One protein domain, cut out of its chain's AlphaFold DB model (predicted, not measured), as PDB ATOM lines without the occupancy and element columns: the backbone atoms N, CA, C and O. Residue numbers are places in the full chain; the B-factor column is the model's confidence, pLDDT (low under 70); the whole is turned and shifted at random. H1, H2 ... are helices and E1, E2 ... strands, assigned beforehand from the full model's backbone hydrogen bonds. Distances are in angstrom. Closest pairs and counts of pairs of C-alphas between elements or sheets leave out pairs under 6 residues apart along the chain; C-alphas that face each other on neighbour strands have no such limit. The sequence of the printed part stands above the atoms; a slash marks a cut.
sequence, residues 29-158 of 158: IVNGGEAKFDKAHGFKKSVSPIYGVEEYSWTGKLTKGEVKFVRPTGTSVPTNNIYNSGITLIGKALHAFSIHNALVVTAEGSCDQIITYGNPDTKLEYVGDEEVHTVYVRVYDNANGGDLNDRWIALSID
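What this domain is: This is residues 29 to 158 of the 158 residues of an uncharacterized protein of Firmicutes bacterium CAG:345 (UniProt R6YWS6). This is a sandwich of two strongly twisted sheets, partly face to face: a large sheet in the order E2, E3, E10, E11, E5, E8, E7, and a small one, E1, E4, E9, E6, covering part of one of its faces. The one-turn helix H1 is on the large sheet, beside its strands, and the chain passes repeatedly from sheet to sheet. The printed part has 130 residues, with one named helix and eleven named strands, in the order E1 to E5, H1, E6 to E11; the large sheet is mixed. The class is mostly strand, though under half of the residues are in named elements. The whole is compact and rounded, with a radius of gyration of the C-alphas of 13.9 A and spans of 34 by 33 by 33 A.

How they stand to each other: Begin at E1, residues 29 to 31, the antiparallel neighbour of E4, residues 65 to 70; look for N 30 and O 68, 2.8 A apart. E2, residues 44 to 47, makes a hairpin with E3, residues 54 to 61, where N 46 and O 55 are 2.9 A apart. E3 is antiparallel to E10, residues 132 to 140, with N 58 and O 135 at 2.9 A. E10 makes a hairpin with E11, residues 152 to 157, with N 138 and O 154 at 3.0 A. E11 is parallel to E5, residues 86 to 90, at 24 degrees, with N 155 and O 88 at 2.8 A. E5 is antiparallel to E8, residues 113 to 117, with N 87 and O 116 at 3.0 A. E7, residues 103 to 105, makes a hairpin with E8, with N 105 and O 115 at 2.8 A. In the small sheet, E4 and E9, residues 123 to 126, meet only at a point, where C-alphas 66 and 125 face each other at 4.3 A. E9 is antiparallel to E6, residues 97 to 100, with N 98 and O 125 at 2.8 A. These N and O pairs are within hydrogen-bond range. H1, residues 93 to 96, is on the large sheet, over none of its strands, at a height of 4.4 A, only just above the sheet's level. It is too short for an O i to N i+4 pair; its one O i to N i+3 pair is within range.

Where its parts are: Find C-alpha 29 at (1.581, -39.324, 50.800), where E1 begins. E3 measures 23.1 A. E10, the longest strand, runs 25.6 A from C-alpha 132 at (-10.699, -42.731, 46.248). E11 covers 16.9 A, ending at C-alpha 157, (-3.456, -49.071, 43.159).

The domain as a whole: The C-alphas farthest apart, of Asp 38 and Glu 108, are 40.6 A apart. The printed part has no cut. The links E1 to E2, E4 to E5 and E10 to E11 are long. Mean pLDDT of the printed part is 88.1; residues 80 to 83, 107 to 111 and 143 to 148 are under 70.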
ATOM      1  N   ILE A  29       1.873 -39.829  52.145       97.06
ATOM      2  CA  ILE A  29       1.581 -39.324  50.800       97.06
ATOM      3  C   ILE A  29       1.416 -37.803  50.833       97.06
ATOM      4  O   ILE A  29       0.799 -37.239  51.737       97.06
ATOM      5  N   VAL A  30       1.951 -37.132  49.817       95.94
ATOM      6  CA  VAL A  30       1.734 -35.710  49.544       95.94
ATOM      7  C   VAL A  30       1.150 -35.599  48.146       95.94
ATOM      8  O   VAL A  30       1.810 -35.989  47.189       95.94
ATOM      9  N   ASN A  31      -0.070 -35.079  48.025       93.81
ATOM     10  CA  ASN A  31      -0.743 -34.881  46.745       93.81
ATOM     11  C   ASN A  31      -1.290 -33.447  46.665       93.81
ATOM     12  O   ASN A  31      -2.134 -33.060  47.471       93.81
ATOM     13  N   GLY A  32      -0.751 -32.651  45.736       78.19
ATOM     14  CA  GLY A  32      -1.254 -31.303  45.441       78.19
ATOM     15  C   GLY A  32      -1.027 -30.226  46.518       78.19
ATOM     16  O   GLY A  32      -1.765 -29.244  46.550       78.19
ATOM     17  N   GLY A  33      -0.037 -30.360  47.408       81.12
ATOM     18  CA  GLY A  33       0.193 -29.350  48.447       81.12
ATOM     19  C   GLY A  33       1.383 -29.610  49.366       81.12
ATOM     20  O   GLY A  33       2.290 -30.373  49.043       81.12
ATOM     21  N   GLU A  34       1.380 -28.947  50.524       80.31
ATOM     22  CA  GLU A  34       2.394 -29.135  51.567       80.31
ATOM     23  C   GLU A  34       2.284 -30.513  52.231       80.31
ATOM     24  O   GLU A  34       1.191 -31.065  52.395       80.31
ATOM     25  N   ALA A  35       3.426 -31.053  52.663       82.31
ATOM     26  CA  ALA A  35       3.477 -32.324  53.368       82.31
ATOM     27  C   ALA A  35       2.725 -32.251  54.707       82.31
ATOM     28  O   ALA A  35       3.015 -31.408  55.560       82.31
ATOM     29  N   LYS A  36       1.781 -33.174  54.910       84.75
ATOM     30  CA  LYS A  36       1.019 -33.318  56.153       84.75
ATOM     31  C   LYS A  36       1.384 -34.628  56.833       84.75
ATOM     32  O   LYS A  36       1.112 -35.707  56.318       84.75
ATOM     33  N   PHE A  37       1.968 -34.532  58.023       88.62
ATOM     34  CA  PHE A  37       2.384 -35.693  58.814       88.62
ATOM     35  C   PHE A  37       1.313 -36.092  59.834       88.62
ATOM     36  O   PHE A  37       1.566 -36.158  61.038       88.62
ATOM     37  N   ASP A  38       0.088 -36.318  59.359       87.31
ATOM     38  CA  ASP A  38      -1.058 -36.705  60.185       87.31
ATOM     39  C   ASP A  38      -1.592 -38.102  59.821       87.31
ATOM     40  O   ASP A  38      -1.204 -38.717  58.828       87.31
ATOM     41  N   LYS A  39      -2.506 -38.627  60.638       86.75
ATOM     42  CA  LYS A  39      -3.063 -39.973  60.444       86.75
ATOM     43  C   LYS A  39      -3.807 -40.145  59.110       86.75
ATOM     44  O   LYS A  39      -3.920 -41.271  58.646       86.75
ATOM     45  N   ALA A  40      -4.328 -39.070  58.517       90.75
ATOM     46  CA  ALA A  40      -5.081 -39.138  57.269       90.75
ATOM     47  C   ALA A  40      -4.174 -39.287  56.041       90.75
ATOM     48  O   ALA A  40      -4.647 -39.767  55.020       90.75
ATOM     49  N   HIS A  41      -2.893 -38.926  56.141       94.31
ATOM     50  CA  HIS A  41      -1.916 -39.026  55.048       94.31
ATOM     51  C   HIS A  41      -0.852 -40.109  55.296       94.31
ATOM     52  O   HIS A  41      -0.032 -40.385  54.423       94.31
ATOM     53  N   GLY A  42      -0.833 -40.699  56.494       96.31
ATOM     54  CA  GLY A  42       0.110 -41.744  56.877       96.31
ATOM     55  C   GLY A  42      -0.308 -43.124  56.374       96.31
ATOM     56  O   GLY A  42      -1.460 -43.532  56.532       96.31
ATOM     57  N   PHE A  43       0.646 -43.863  55.819       97.69
ATOM     58  CA  PHE A  43       0.441 -45.243  55.398       97.69
ATOM     59  C   PHE A  43       0.394 -46.202  56.593       97.69
ATOM     60  O   PHE A  43       1.060 -46.009  57.613       97.69
ATOM     61  N   LYS A  44      -0.352 -47.295  56.431       96.75
ATOM     62  CA  LYS A  44      -0.299 -48.476  57.295       96.75
ATOM     63  C   LYS A  44       0.719 -49.463  56.734       96.75
ATOM     64  O   LYS A  44       0.677 -49.777  55.552       96.75
ATOM     65  N   LYS A  45       1.601 -49.973  57.587       95.94
ATOM     66  CA  LYS A  45       2.605 -50.982  57.233       95.94
ATOM     67  C   LYS A  45       2.072 -52.387  57.499       95.94
ATOM     68  O   LYS A  45       1.482 -52.635  58.551       95.94
ATOM     69  N   SER A  46       2.275 -53.291  56.552       95.12
ATOM     70  CA  SER A  46       1.846 -54.692  56.615       95.12
ATOM     71  C   SER A  46       2.732 -55.571  55.730       95.12
ATOM     72  O   SER A  46       3.553 -55.058  54.977       95.12
ATOM     73  N   VAL A  47       2.575 -56.892  55.804       94.44
ATOM     74  CA  VAL A  47       3.180 -57.809  54.828       94.44
ATOM     75  C   VAL A  47       2.190 -58.009  53.686       94.44
ATOM     76  O   VAL A  47       1.045 -58.387  53.933       94.44
ATOM     77  N   SER A  48       2.624 -57.751  52.453       90.88
ATOM     78  CA  SER A  48       1.795 -57.949  51.268       90.88
ATOM     79  C   SER A  48       1.424 -59.429  51.123       90.88
ATOM     80  O   SER A  48       2.325 -60.272  51.068       90.88
ATOM     81  N   PRO A  49       0.130 -59.777  51.001       87.81
ATOM     82  CA  PRO A  49      -0.292 -61.165  50.829       87.81
ATOM     83  C   PRO A  49       0.087 -61.735  49.455       87.81
ATOM     84  O   PRO A  49       0.096 -62.949  49.284       87.81
ATOM     85  N   ILE A  50       0.395 -60.872  48.481       87.94
ATOM     86  CA  ILE A  50       0.763 -61.261  47.114       87.94
ATOM     87  C   ILE A  50       2.272 -61.485  47.010       87.94
ATOM     88  O   ILE A  50       2.720 -62.468  46.430       87.94
ATOM     89  N   TYR A  51       3.059 -60.565  47.574       86.88
ATOM     90  CA  TYR A  51       4.509 -60.540  47.372       86.88
ATOM     91  C   TYR A  51       5.313 -61.075  48.562       86.88
ATOM     92  O   TYR A  51       6.516 -61.277  48.428       86.88
ATOM     93  N   GLY A  52       4.689 -61.271  49.729       91.38
ATOM     94  CA  GLY A  52       5.363 -61.764  50.935       91.38
ATOM     95  C   GLY A  52       6.411 -60.807  51.519       91.38
ATOM     96  O   GLY A  52       7.211 -61.219  52.354       91.38
ATOM     97  N   VAL A  53       6.420 -59.542  51.086       91.19
ATOM     98  CA  VAL A  53       7.346 -58.493  51.542       91.19
ATOM     99  C   VAL A  53       6.597 -57.358  52.231       91.19
ATOM    100  O   VAL A  53       5.374 -57.256  52.127       91.19
ATOM    101  N   GLU A  54       7.332 -56.503  52.933       94.06
ATOM    102  CA  GLU A  54       6.787 -55.292  53.542       94.06
ATOM    103  C   GLU A  54       6.140 -54.370  52.500       94.06
ATOM    104  O   GLU A  54       6.718 -54.082  51.453       94.06
ATOM    105  N   GLU A  55       4.938 -53.895  52.812       96.31
ATOM    106  CA  GLU A  55       4.138 -53.012  51.977       96.31
ATOM    107  C   GLU A  55       3.409 -51.977  52.835       96.31
ATOM    108  O   GLU A  55       2.852 -52.267  53.901       96.31
ATOM    109  N   TYR A  56       3.404 -50.751  52.332       97.81
ATOM    110  CA  TYR A  56       2.685 -49.618  52.874       97.81
ATOM    111  C   TYR A  56       1.374 -49.444  52.105       97.81
ATOM    112  O   TYR A  56       1.394 -49.295  50.888       97.81
ATOM    113  N   SER A  57       0.240 -49.402  52.805       97.56
ATOM    114  CA  SER A  57      -1.083 -49.135  52.222       97.56
ATOM    115  C   SER A  57      -1.709 -47.851  52.772       97.56
ATOM    116  O   SER A  57      -1.680 -47.581  53.976       97.56
ATOM    117  N   TRP A  58      -2.290 -47.047  51.890       97.81
ATOM    118  CA  TRP A  58      -3.032 -45.836  52.234       97.81
ATOM    119  C   TRP A  58      -4.296 -45.758  51.390       97.81
ATOM    120  O   TRP A  58      -4.223 -45.947  50.187       97.81
ATOM    121  N   THR A  59      -5.436 -45.444  52.002       97.69
ATOM    122  CA  THR A  59      -6.691 -45.236  51.271       97.69
ATOM    123  C   THR A  59      -7.134 -43.792  51.422       97.69
ATOM    124  O   THR A  59      -7.311 -43.311  52.544       97.69
ATOM    125  N   GLY A  60      -7.365 -43.120  50.301       96.06
ATOM    126  CA  GLY A  60      -7.875 -41.759  50.282       96.06
ATOM    127  C   GLY A  60      -8.090 -41.237  48.869       96.06
ATOM    128  O   GLY A  60      -7.859 -41.935  47.885       96.06
ATOM    129  N   LYS A  61      -8.589 -40.002  48.776       96.00
ATOM    130  CA  LYS A  61      -8.859 -39.358  47.490       96.00
ATOM    131  C   LYS A  61      -7.556 -38.846  46.875       96.00
ATOM    132  O   LYS A  61      -6.864 -38.061  47.523       96.00
ATOM    133  N   LEU A  62      -7.269 -39.240  45.637       95.94
ATOM    134  CA  LEU A  62      -6.230 -38.612  44.823       95.94
ATOM    135  C   LEU A  62      -6.831 -37.474  43.990       95.94
ATOM    136  O   LEU A  62      -7.963 -37.532  43.513       95.94
ATOM    137  N   THR A  63      -6.062 -36.403  43.851       94.50
ATOM    138  CA  THR A  63      -6.353 -35.229  43.026       94.50
ATOM    139  C   THR A  63      -5.266 -35.087  41.974       94.50
ATOM    140  O   THR A  63      -4.123 -35.498  42.199       94.50
ATOM    141  N   LYS A  64      -5.617 -34.535  40.811       95.88
ATOM    142  CA  LYS A  64      -4.665 -34.394  39.706       95.88
ATOM    143  C   LYS A  64      -3.471 -33.534  40.116       95.88
ATOM    144  O   LYS A  64      -3.641 -32.497  40.757       95.88
ATOM    145  N   GLY A  65      -2.276 -33.963  39.723       95.69
ATOM    146  CA  GLY A  65      -1.029 -33.251  39.983       95.69
ATOM    147  C   GLY A  65       0.011 -34.075  40.736       95.69
ATOM    148  O   GLY A  65      -0.093 -35.293  40.880       95.69
ATOM    149  N   GLU A  66       1.062 -33.391  41.184       95.94
ATOM    150  CA  GLU A  66       2.256 -34.027  41.740       95.94
ATOM    151  C   GLU A  66       1.938 -34.876  42.984       95.94
ATOM    152  O   GLU A  66       1.212 -34.449  43.893       95.94
ATOM    153  N   VAL A  67       2.522 -36.077  43.020       96.81
ATOM    154  CA  VAL A  67       2.471 -37.016  44.140       96.81
ATOM    155  C   VAL A  67       3.886 -37.301  44.626       96.81
ATOM    156  O   VAL A  67       4.778 -37.622  43.843       96.81
ATOM    157  N   LYS A  68       4.098 -37.203  45.939       95.56
ATOM    158  CA  LYS A  68       5.360 -37.556  46.600       95.56
ATOM    159  C   LYS A  68       5.091 -38.497  47.756       95.56
ATOM    160  O   LYS A  68       4.080 -38.362  48.445       95.56
ATOM    161  N   PHE A  69       6.041 -39.385  48.014       95.88
ATOM    162  CA  PHE A  69       6.085 -40.148  49.251       95.88
ATOM    163  C   PHE A  69       7.225 -39.620  50.107       95.88
ATOM    164  O   PHE A  69       8.297 -39.299  49.594       95.88
ATOM    165  N   VAL A  70       6.980 -39.469  51.405       94.81
ATOM    166  CA  VAL A  70       7.954 -38.870  52.320       94.81
ATOM    167  C   VAL A  70       8.018 -39.621  53.642       94.81
ATOM    168  O   VAL A  70       7.008 -40.102  54.163       94.81
ATOM    169  N   ARG A  71       9.220 -39.685  54.213       93.56
ATOM    170  CA  ARG A  71       9.447 -40.098  55.602       93.56
ATOM    171  C   ARG A  71       8.996 -38.993  56.573       93.56
ATOM    172  O   ARG A  71       8.909 -37.830  56.175       93.56
ATOM    173  N   PRO A  72       8.783 -39.299  57.869       90.81
ATOM    174  CA  PRO A  72       8.489 -38.306  58.917       90.81
ATOM    175  C   PRO A  72       9.460 -37.123  59.001       90.81
ATOM    176  O   PRO A  72       9.111 -36.060  59.506       90.81
ATOM    177  N   THR A  73      10.696 -37.323  58.541       88.25
ATOM    178  CA  THR A  73      11.752 -36.304  58.480       88.25
ATOM    179  C   THR A  73      11.553 -35.297  57.345       88.25
ATOM    180  O   THR A  73      12.267 -34.301  57.297       88.25
ATOM    181  N   GLY A  74      10.613 -35.550  56.428       88.12
ATOM    182  CA  GLY A  74      10.440 -34.809  55.178       88.12
ATOM    183  C   GLY A  74      11.315 -35.316  54.029       88.12
ATOM    184  O   GLY A  74      11.257 -34.755  52.940       88.12
ATOM    185  N   THR A  75      12.107 -36.369  54.246       89.50
ATOM    186  CA  THR A  75      12.930 -36.983  53.195       89.50
ATOM    187  C   THR A  75      12.040 -37.661  52.153       89.50
ATOM    188  O   THR A  75      11.178 -38.458  52.522       89.50
ATOM    189  N   SER A  76      12.259 -37.361  50.871       90.69
ATOM    190  CA  SER A  76      11.555 -38.001  49.754       90.69
ATOM    191  C   SER A  76      11.902 -39.481  49.616       90.69
ATOM    192  O   SER A  76      13.046 -39.879  49.823       90.69
ATOM    193  N   VAL A  77      10.903 -40.259  49.209       92.44
ATOM    194  CA  VAL A  77      10.987 -41.682  48.881       92.44
ATOM    195  C   VAL A  77      10.409 -41.866  47.463       92.44
ATOM    196  O   VAL A  77       9.220 -41.607  47.266       92.44
ATOM    197  N   PRO A  78      11.204 -42.274  46.461       91.69
ATOM    198  CA  PRO A  78      12.614 -42.611  46.579       91.69
ATOM    199  C   PRO A  78      13.519 -41.389  46.824       91.69
ATOM    200  O   PRO A  78      13.145 -40.241  46.559       91.69
ATOM    201  N   THR A  79      14.730 -41.627  47.332       83.56
ATOM    202  CA  THR A  79      15.755 -40.586  47.477       83.56
ATOM    203  C   THR A  79      16.334 -40.244  46.098       83.56
ATOM    204  O   THR A  79      17.318 -40.813  45.636       83.56
ATOM    205  N   ASN A  80      15.707 -39.289  45.407       65.69
ATOM    206  CA  ASN A  80      16.028 -38.859  44.033       65.69
ATOM    207  C   ASN A  80      17.454 -38.276  43.822       65.69
ATOM    208  O   ASN A  80      17.700 -37.616  42.815       65.69
ATOM    209  N   ASN A  81      18.411 -38.453  44.744       63.66
ATOM    210  CA  ASN A  81      19.746 -37.845  44.661       63.66
ATOM    211  C   ASN A  81      20.816 -38.729  43.983       63.66
ATOM    212  O   ASN A  81      21.971 -38.311  43.898       63.66
ATOM    213  N   ILE A  82      20.459 -39.917  43.476       62.91
ATOM    214  CA  ILE A  82      21.411 -40.862  42.863       62.91
ATOM    215  C   ILE A  82      20.843 -41.425  41.559       62.91
ATOM    216  O   ILE A  82      19.683 -41.840  41.529       62.91
ATOM    217  N   TYR A  83      21.696 -41.575  40.533       65.06
ATOM    218  CA  TYR A  83      21.438 -42.269  39.247       65.06
ATOM    219  C   TYR A  83      21.113 -43.776  39.378       65.06
ATOM    220  O   TYR A  83      21.247 -44.551  38.438       65.06
ATOM    221  N   ASN A  84      20.712 -44.210  40.568       76.56
ATOM    222  CA  ASN A  84      20.374 -45.577  40.918       76.56
ATOM    223  C   ASN A  84      18.988 -45.657  41.578       76.56
ATOM    224  O   ASN A  84      18.583 -46.732  41.988       76.56
ATOM    225  N   SER A  85      18.266 -44.549  41.724       87.56
ATOM    226  CA  SER A  85      16.928 -44.519  42.323       87.56
ATOM    227  C   SER A  85      15.835 -44.626  41.262       87.56
ATOM    228  O   SER A  85      16.111 -44.440  40.074       87.56
ATOM    229  N   GLY A  86      14.606 -44.957  41.655       91.69
ATOM    230  CA  GLY A  86      13.550 -45.126  40.665       91.69
ATOM    231  C   GLY A  86      12.172 -45.489  41.191       91.69
ATOM    232  O   GLY A  86      11.952 -45.704  42.384       91.69
ATOM    233  N   ILE A  87      11.237 -45.535  40.249       94.12
ATOM    234  CA  ILE A  87       9.828 -45.836  40.479       94.12
ATOM    235  C   ILE A  87       9.420 -46.922  39.486       94.12
ATOM    236  O   ILE A  87       9.604 -46.771  38.276       94.12
ATOM    237  N   THR A  88       8.831 -48.001  39.990       94.31
ATOM    238  CA  THR A  88       8.098 -48.973  39.179       94.31
ATOM    239  C   THR A  88       6.606 -48.716  39.338       94.31
ATOM    240  O   THR A  88       6.111 -48.732  40.463       94.31
ATOM    241  N   LEU A  89       5.884 -48.512  38.235       95.19
ATOM    242  CA  LEU A  89       4.415 -48.545  38.245       95.19
ATOM    243  C   LEU A  89       3.953 -49.946  37.873       95.19
ATOM    244  O   LEU A  89       4.513 -50.533  36.951       95.19
ATOM    245  N   ILE A  90       2.944 -50.462  38.573       93.31
ATOM    246  CA  ILE A  90       2.440 -51.827  38.399       93.31
ATOM    247  C   ILE A  90       0.915 -51.809  38.245       93.31
ATOM    248  O   ILE A  90       0.204 -51.130  38.994       93.31
ATOM    249  N   GLY A  91       0.406 -52.590  37.293       92.88
ATOM    250  CA  GLY A  91      -1.024 -52.783  37.064       92.88
ATOM    251  C   GLY A  91      -1.746 -51.469  36.767       92.88
ATOM    252  O   GLY A  91      -1.316 -50.684  35.929       92.88
ATOM    253  N   LYS A  92      -2.840 -51.187  37.481       94.25
ATOM    254  CA  LYS A  92      -3.648 -49.974  37.266       94.25
ATOM    255  C   LYS A  92      -2.875 -48.664  37.443       94.25
ATOM    256  O   LYS A  92      -3.230 -47.665  36.817       94.25
ATOM    257  N   ALA A  93      -1.789 -48.662  38.221       95.44
ATOM    258  CA  ALA A  93      -0.962 -47.469  38.389       95.44
ATOM    259  C   ALA A  93      -0.336 -46.996  37.065       95.44
ATOM    260  O   ALA A  93      -0.091 -45.802  36.920       95.44
ATOM    261  N   LEU A  94      -0.159 -47.889  36.081       93.00
ATOM    262  CA  LEU A  94       0.328 -47.559  34.735       93.00
ATOM    263  C   LEU A  94      -0.539 -46.536  33.999       93.00
ATOM    264  O   LEU A  94      -0.045 -45.815  33.138       93.00
ATOM    265  N   HIS A  95      -1.835 -46.511  34.304       92.69
ATOM    266  CA  HIS A  95      -2.811 -45.665  33.621       92.69
ATOM    267  C   HIS A  95      -3.229 -44.458  34.462       92.69
ATOM    268  O   HIS A  95      -3.763 -43.491  33.926       92.69
ATOM    269  N   ALA A  96      -2.983 -44.510  35.771       96.12
ATOM    270  CA  ALA A  96      -3.363 -43.463  36.710       96.12
ATOM    271  C   ALA A  96      -2.219 -42.487  37.025       96.12
ATOM    272  O   ALA A  96      -2.477 -41.373  37.485       96.12
ATOM    273  N   PHE A  97      -0.968 -42.883  36.770       96.38
ATOM    274  CA  PHE A  97       0.211 -42.071  37.043       96.38
ATOM    275  C   PHE A  97       1.068 -41.848  35.799       96.38
ATOM    276  O   PHE A  97       1.211 -42.718  34.945       96.38
ATOM    277  N   SER A  98       1.694 -40.678  35.755       95.38
ATOM    278  CA  SER A  98       2.721 -40.306  34.791       95.38
ATOM    279  C   SER A  98       4.030 -40.025  35.525       95.38
ATOM    280  O   SER A  98       4.034 -39.473  36.628       95.38
ATOM    281  N   ILE A  99       5.150 -40.411  34.917       94.19
ATOM    282  CA  ILE A  99       6.490 -40.137  35.440       94.19
ATOM    283  C   ILE A  99       7.213 -39.236  34.447       94.19
ATOM    284  O   ILE A  99       7.376 -39.574  33.276       94.19
ATOM    285  N   HIS A 100       7.661 -38.083  34.931       93.75
ATOM    286  CA  HIS A 100       8.334 -37.059  34.144       93.75
ATOM    287  C   HIS A 100       9.821 -37.017  34.481       93.75
ATOM    288  O   HIS A 100      10.205 -37.272  35.622       93.75
ATOM    289  N   ASN A 101      10.646 -36.637  33.500       92.38
ATOM    290  CA  ASN A 101      12.099 -36.486  33.641       92.38
ATOM    291  C   ASN A 101      12.784 -37.739  34.208       92.38
ATOM    292  O   ASN A 101      13.607 -37.636  35.114       92.38
ATOM    293  N   ALA A 102      12.438 -38.920  33.705       90.62
ATOM    294  CA  ALA A 102      13.051 -40.187  34.092       90.62
ATOM    295  C   ALA A 102      13.434 -40.989  32.848       90.62
ATOM    296  O   ALA A 102      12.809 -40.854  31.794       90.62
ATOM    297  N   LEU A 103      14.443 -41.848  32.978       90.12
ATOM    298  CA  LEU A 103      14.718 -42.851  31.958       90.12
ATOM    299  C   LEU A 103      13.703 -43.983  32.122       90.12
ATOM    300  O   LEU A 103      13.722 -44.698  33.122       90.12
ATOM    301  N   VAL A 104      12.822 -44.137  31.139       88.62
ATOM    302  CA  VAL A 104      11.813 -45.198  31.124       88.62
ATOM    303  C   VAL A 104      12.398 -46.439  30.461       88.62
ATOM    304  O   VAL A 104      12.878 -46.384  29.331       88.62
ATOM    305  N   VAL A 105      12.330 -47.562  31.166       83.88
ATOM    306  CA  VAL A 105      12.664 -48.889  30.658       83.88
ATOM    307  C   VAL A 105      11.371 -49.691  30.613       83.88
ATOM    308  O   VAL A 105      10.828 -50.114  31.636       83.88
ATOM    309  N   THR A 106      10.858 -49.886  29.406       71.00
ATOM    310  CA  THR A 106       9.783 -50.839  29.147       71.00
ATOM    311  C   THR A 106      10.415 -52.210  28.966       71.00
ATOM    312  O   THR A 106      11.210 -52.403  28.046       71.00
ATOM    313  N   ALA A 107      10.106 -53.161  29.844       59.31
ATOM    314  CA  ALA A 107      10.550 -54.532  29.643       59.31
ATOM    315  C   ALA A 107       9.764 -55.140  28.472       59.31
ATOM    316  O   ALA A 107       8.541 -55.276  28.557       59.31
ATOM    317  N   GLU A 108      10.448 -55.509  27.384       54.12
ATOM    318  CA  GLU A 108       9.851 -56.344  26.336       54.12
ATOM    319  C   GLU A 108       9.317 -57.633  26.988       54.12
ATOM    320  O   GLU A 108      10.082 -58.455  27.487       54.12
ATOM    321  N   GLY A 109       7.988 -57.779  27.052       57.78
ATOM    322  CA  GLY A 109       7.308 -58.945  27.630       57.78
ATOM    323  C   GLY A 109       6.678 -58.764  29.019       57.78
ATOM    324  O   GLY A 109       5.926 -59.646  29.425       57.78
ATOM    325  N   SER A 110       6.902 -57.648  29.729       59.44
ATOM    326  CA  SER A 110       6.175 -57.342  30.979       59.44
ATOM    327  C   SER A 110       5.108 -56.287  30.704       59.44
ATOM    328  O   SER A 110       5.365 -55.088  30.753       59.44
ATOM    329  N   CYS A 111       3.902 -56.736  30.361       63.19
ATOM    330  CA  CYS A 111       2.794 -55.854  29.977       63.19
ATOM    331  C   CYS A 111       2.161 -55.107  31.166       63.19
ATOM    332  O   CYS A 111       1.265 -54.291  30.971       63.19
ATOM    333  N   ASP A 112       2.575 -55.426  32.390       83.19
ATOM    334  CA  ASP A 112       1.935 -55.030  33.643       83.19
ATOM    335  C   ASP A 112       2.806 -54.127  34.523       83.19
ATOM    336  O   ASP A 112       2.390 -53.776  35.629       83.19
ATOM    337  N   GLN A 113       3.974 -53.700  34.036       88.56
ATOM    338  CA  GLN A 113       4.831 -52.765  34.756       88.56
ATOM    339  C   GLN A 113       5.669 -51.875  33.833       88.56
ATOM    340  O   GLN A 113       6.088 -52.284  32.751       88.56
ATOM    341  N   ILE A 114       5.991 -50.672  34.311       90.31
ATOM    342  CA  ILE A 114       7.081 -49.854  33.767       90.31
ATOM    343  C   ILE A 114       8.107 -49.603  34.854       90.31
ATOM    344  O   ILE A 114       7.753 -49.323  35.999       90.31
ATOM    345  N   ILE A 115       9.378 -49.683  34.482       90.50
ATOM    346  CA  ILE A 115      10.512 -49.441  35.369       90.50
ATOM    347  C   ILE A 115      11.103 -48.098  34.960       90.50
ATOM    348  O   ILE A 115      11.440 -47.895  33.795       90.50
ATOM    349  N   THR A 116      11.225 -47.164  35.898       90.62
ATOM    350  CA  THR A 116      11.804 -45.847  35.617       90.62
ATOM    351  C   THR A 116      12.990 -45.571  36.520       90.62
ATOM    352  O   THR A 116      12.913 -45.748  37.733       90.62
ATOM    353  N   TYR A 117      14.090 -45.125  35.920       90.06
ATOM    354  CA  TYR A 117      15.262 -44.644  36.638       90.06
ATOM    355  C   TYR A 117      15.157 -43.132  36.806       90.06
ATOM    356  O   TYR A 117      15.072 -42.386  35.824       90.06
ATOM    357  N   GLY A 118      15.136 -42.703  38.064       87.56
ATOM    358  CA  GLY A 118      14.971 -41.316  38.456       87.56
ATOM    359  C   GLY A 118      16.280 -40.526  38.493       87.56
ATOM    360  O   GLY A 118      17.387 -41.067  38.503       87.56
ATOM    361  N   ASN A 119      16.125 -39.211  38.534       85.88
ATOM    362  CA  ASN A 119      17.141 -38.203  38.805       85.88
ATOM    363  C   ASN A 119      16.505 -37.093  39.678       85.88
ATOM    364  O   ASN A 119      15.306 -37.166  39.972       85.88
ATOM    365  N   PRO A 120      17.258 -36.060  40.102       86.31
ATOM    366  CA  PRO A 120      16.724 -35.015  40.979       86.31
ATOM    367  C   PRO A 120      15.491 -34.270  40.444       86.31
ATOM    368  O   PRO A 120      14.702 -33.768  41.242       86.31
ATOM    369  N   ASP A 121      15.298 -34.233  39.122       88.88
ATOM    370  CA  ASP A 121      14.183 -33.553  38.458       88.88
ATOM    371  C   ASP A 121      12.998 -34.484  38.155       88.88
ATOM    372  O   ASP A 121      11.993 -34.035  37.587       88.88
ATOM    373  N   THR A 122      13.093 -35.772  38.510       90.94
ATOM    374  CA  THR A 122      12.023 -36.753  38.301       90.94
ATOM    375  C   THR A 122      10.790 -36.416  39.129       90.94
ATOM    376  O   THR A 122      10.877 -36.174  40.335       90.94
ATOM    377  N   LYS A 123       9.619 -36.451  38.483       93.00
ATOM    378  CA  LYS A 123       8.322 -36.178  39.120       93.00
ATOM    379  C   LYS A 123       7.337 -37.299  38.849       93.00
ATOM    380  O   LYS A 123       7.214 -37.742  37.711       93.00
ATOM    381  N   LEU A 124       6.616 -37.701  39.888       95.81
ATOM    382  CA  LEU A 124       5.447 -38.566  39.791       95.81
ATOM    383  C   LEU A 124       4.197 -37.684  39.832       95.81
ATOM    384  O   LEU A 124       4.041 -36.860  40.733       95.81
ATOM    385  N   GLU A 125       3.310 -37.857  38.865       96.81
ATOM    386  CA  GLU A 125       2.071 -37.098  38.746       96.81
ATOM    387  C   GLU A 125       0.881 -38.050  38.671       96.81
ATOM    388  O   GLU A 125       0.904 -39.023  37.920       96.81
ATOM    389  N   TYR A 126      -0.160 -37.774  39.454       97.56
ATOM    390  CA  TYR A 126      -1.446 -38.441  39.316       97.56
ATOM    391  C   TYR A 126      -2.248 -37.766  38.200       97.56
ATOM    392  O   TYR A 126      -2.532 -36.568  38.269       97.56
ATOM    393  N   VAL A 127      -2.604 -38.537  37.174       96.88
ATOM    394  CA  VAL A 127      -3.298 -38.063  35.962       96.88
ATOM    395  C   VAL A 127      -4.681 -38.694  35.775       96.88
ATOM    396  O   VAL A 127      -5.423 -38.275  34.885       96.88
ATOM    397  N   GLY A 128      -5.031 -39.668  36.620       94.44
ATOM    398  CA  GLY A 128      -6.329 -40.339  36.624       94.44
ATOM    399  C   GLY A 128      -7.491 -39.453  37.084       94.44
ATOM    400  O   GLY A 128      -7.345 -38.253  37.345       94.44
ATOM    401  N   ASP A 129      -8.672 -40.058  37.181       94.75
ATOM    402  CA  ASP A 129      -9.873 -39.384  37.668       94.75
ATOM    403  C   ASP A 129      -9.794 -39.123  39.175       94.75
ATOM    404  O   ASP A 129      -9.131 -39.835  39.922       94.75
ATOM    405  N   GLU A 130     -10.432 -38.057  39.652       93.75
ATOM    406  CA  GLU A 130     -10.347 -37.689  41.066       93.75
ATOM    407  C   GLU A 130     -11.228 -38.573  41.954       93.75
ATOM    408  O   GLU A 130     -12.330 -38.185  42.357       93.75
ATOM    409  N   GLU A 131     -10.724 -39.746  42.307       93.56
ATOM    410  CA  GLU A 131     -11.449 -40.747  43.077       93.56
ATOM    411  C   GLU A 131     -10.653 -41.265  44.281       93.56
ATOM    412  O   GLU A 131      -9.514 -40.864  44.547       93.56
ATOM    413  N   VAL A 132     -11.320 -42.085  45.093       96.69
ATOM    414  CA  VAL A 132     -10.699 -42.731  46.248       96.69
ATOM    415  C   VAL A 132      -9.998 -43.991  45.774       96.69
ATOM    416  O   VAL A 132     -10.650 -44.890  45.257       96.69
ATOM    417  N   HIS A 133      -8.699 -44.065  46.039       97.31
ATOM    418  CA  HIS A 133      -7.887 -45.249  45.804       97.31
ATOM    419  C   HIS A 133      -7.262 -45.735  47.099       97.31
ATOM    420  O   HIS A 133      -6.956 -44.959  48.008       97.31
ATOM    421  N   THR A 134      -7.008 -47.030  47.143       97.69
ATOM    422  CA  THR A 134      -5.995 -47.653  47.976       97.69
ATOM    423  C   THR A 134      -4.682 -47.700  47.206       97.69
ATOM    424  O   THR A 134      -4.520 -48.410  46.220       97.69
ATOM    425  N   VAL A 135      -3.725 -46.919  47.685       98.00
ATOM    426  CA  VAL A 135      -2.356 -46.844  47.192       98.00
ATOM    427  C   VAL A 135      -1.490 -47.825  47.967       98.00
ATOM    428  O   VAL A 135      -1.447 -47.781  49.198       98.00
ATOM    429  N   TYR A 136      -0.763 -48.666  47.239       97.88
ATOM    430  CA  TYR A 136       0.192 -49.628  47.775       97.88
ATOM    431  C   TYR A 136       1.607 -49.245  47.344       97.88
ATOM    432  O   TYR A 136       1.874 -49.056  46.156       97.88
ATOM    433  N   VAL A 137       2.516 -49.141  48.311       97.81
ATOM    434  CA  VAL A 137       3.919 -48.783  48.092       97.81
ATOM    435  C   VAL A 137       4.815 -49.816  48.754       97.81
ATOM    436  O   VAL A 137       4.734 -50.050  49.959       97.81
ATOM    437  N   ARG A 138       5.724 -50.398  47.979       95.88
ATOM    438  CA  ARG A 138       6.852 -51.184  48.495       95.88
ATOM    439  C   ARG A 138       8.119 -50.377  48.298       95.88
ATOM    440  O   ARG A 138       8.347 -49.882  47.197       95.88
ATOM    441  N   VAL A 139       8.907 -50.226  49.356       94.06
ATOM    442  CA  VAL A 139      10.161 -49.466  49.337       94.06
ATOM    443  C   VAL A 139      11.316 -50.460  49.365       94.06
ATOM    444  O   VAL A 139      11.333 -51.356  50.203       94.06
ATOM    445  N   TYR A 140      12.254 -50.313  48.435       89.75
ATOM    446  CA  TYR A 140      13.426 -51.170  48.313       89.75
ATOM    447  C   TYR A 140      14.706 -50.350  48.440       89.75
ATOM    448  O   TYR A 140      14.853 -49.288  47.827       89.75
ATOM    449  N   ASP A 141      15.653 -50.900  49.191       85.25
ATOM    450  CA  ASP A 141      17.003 -50.369  49.330       85.25
ATOM    451  C   ASP A 141      17.962 -50.976  48.303       85.25
ATOM    452  O   ASP A 141      17.624 -51.867  47.519       85.25
ATOM    453  N   ASN A 142      19.201 -50.489  48.299       70.06
ATOM    454  CA  ASN A 142      20.255 -51.121  47.521       70.06
ATOM    455  C   ASN A 142      20.565 -52.539  48.042       70.06
ATOM    456  O   ASN A 142      20.691 -52.757  49.243       70.06
ATOM    457  N   ALA A 143      20.818 -53.478  47.127       64.25
ATOM    458  CA  ALA A 143      21.152 -54.871  47.444       64.25
ATOM    459  C   ALA A 143      22.455 -55.047  48.258       64.25
ATOM    460  O   ALA A 143      22.732 -56.136  48.751       64.25
ATOM    461  N   ASN A 144      23.248 -53.980  48.428       59.06
ATOM    462  CA  ASN A 144      24.556 -54.010  49.087       59.06
ATOM    463  C   ASN A 144      24.518 -53.771  50.613       59.06
ATOM    464  O   ASN A 144      25.560 -53.501  51.202       59.06
ATOM    465  N   GLY A 145      23.354 -53.886  51.262       47.94
ATOM    466  CA  GLY A 145      23.240 -54.246  52.687       47.94
ATOM    467  C   GLY A 145      23.814 -53.291  53.748       47.94
ATOM    468  O   GLY A 145      23.946 -53.711  54.893       47.94
ATOM    469  N   GLY A 146      24.168 -52.049  53.405       51.53
ATOM    470  CA  GLY A 146      24.797 -51.107  54.346       51.53
ATOM    471  C   GLY A 146      23.860 -50.041  54.913       51.53
ATOM    472  O   GLY A 146      23.828 -49.848  56.123       51.53
ATOM    473  N   ASP A 147      23.070 -49.396  54.050       58.78
ATOM    474  CA  ASP A 147      22.252 -48.235  54.411       58.78
ATOM    475  C   ASP A 147      20.826 -48.384  53.865       58.78
ATOM    476  O   ASP A 147      20.645 -48.619  52.666       58.78
ATOM    477  N   LEU A 148      19.825 -48.200  54.739       64.62
ATOM    478  CA  LEU A 148      18.447 -47.918  54.327       64.62
ATOM    479  C   LEU A 148      18.476 -46.588  53.571       64.62
ATOM    480  O   LEU A 148      18.704 -45.534  54.171       64.62
ATOM    481  N   ASN A 149      18.328 -46.638  52.256       78.44
ATOM    482  CA  ASN A 149      18.469 -45.479  51.393       78.44
ATOM    483  C   ASN A 149      17.205 -45.158  50.607       78.44
ATOM    484  O   ASN A 149      17.233 -44.196  49.847       78.44
ATOM    485  N   ASP A 150      16.105 -45.893  50.805       88.56
ATOM    486  CA  ASP A 150      14.811 -45.601  50.186       88.56
ATOM    487  C   ASP A 150      14.973 -45.413  48.672       88.56
ATOM    488  O   ASP A 150      14.522 -44.438  48.077       88.56
ATOM    489  N   ARG A 151      15.749 -46.296  48.046       88.56
ATOM    490  CA  ARG A 151      16.250 -46.092  46.686       88.56
ATOM    491  C   ARG A 151      15.158 -46.264  45.640       88.56
ATOM    492  O   ARG A 151      15.186 -45.593  44.610       88.56
ATOM    493  N   TRP A 152      14.247 -47.199  45.852       92.31
ATOM    494  CA  TRP A 152      13.286 -47.587  44.835       92.31
ATOM    495  C   TRP A 152      11.903 -47.769  45.432       92.31
ATOM    496  O   TRP A 152      11.773 -48.294  46.536       92.31
ATOM    497  N   ILE A 153      10.869 -47.390  44.685       94.62
ATOM    498  CA  ILE A 153       9.493 -47.737  45.038       94.62
ATOM    499  C   ILE A 153       8.837 -48.581  43.953       94.62
ATOM    500  O   ILE A 153       9.011 -48.326  42.764       94.62
ATOM    501  N   ALA A 154       8.047 -49.566  44.363       95.25
ATOM    502  CA  ALA A 154       7.050 -50.191  43.508       95.25
ATOM    503  C   ALA A 154       5.662 -49.708  43.939       95.25
ATOM    504  O   ALA A 154       5.284 -49.874  45.101       95.25
ATOM    505  N   LEU A 155       4.936 -49.102  43.001       97.38
ATOM    506  CA  LEU A 155       3.656 -48.435  43.206       97.38
ATOM    507  C   LEU A 155       2.541 -49.174  42.459       97.38
ATOM    508  O   LEU A 155       2.623 -49.384  41.248       97.38
ATOM    509  N   SER A 156       1.476 -49.510  43.180       96.12
ATOM    510  CA  SER A 156       0.227 -50.039  42.622       96.12
ATOM    511  C   SER A 156      -0.990 -49.402  43.296       96.12
ATOM    512  O   SER A 156      -0.888 -48.857  44.395       96.12
ATOM    513  N   ILE A 157      -2.145 -49.488  42.637       96.50
ATOM    514  CA  ILE A 157      -3.456 -49.071  43.159       96.50
ATOM    515  C   ILE A 157      -4.501 -50.161  42.879       96.50
ATOM    516  O   ILE A 157      -4.265 -51.000  42.002       96.50
ATOM    517  N   ASP A 158      -5.608 -50.165  43.628       91.31
ATOM    518  CA  ASP A 158      -6.698 -51.151  43.517       91.31
ATOM    519  C   ASP A 158      -7.569 -51.047  42.265       91.31
ATOM    520  O   ASP A 158      -7.740 -49.970  41.649       91.31
TER     521      ASP A 158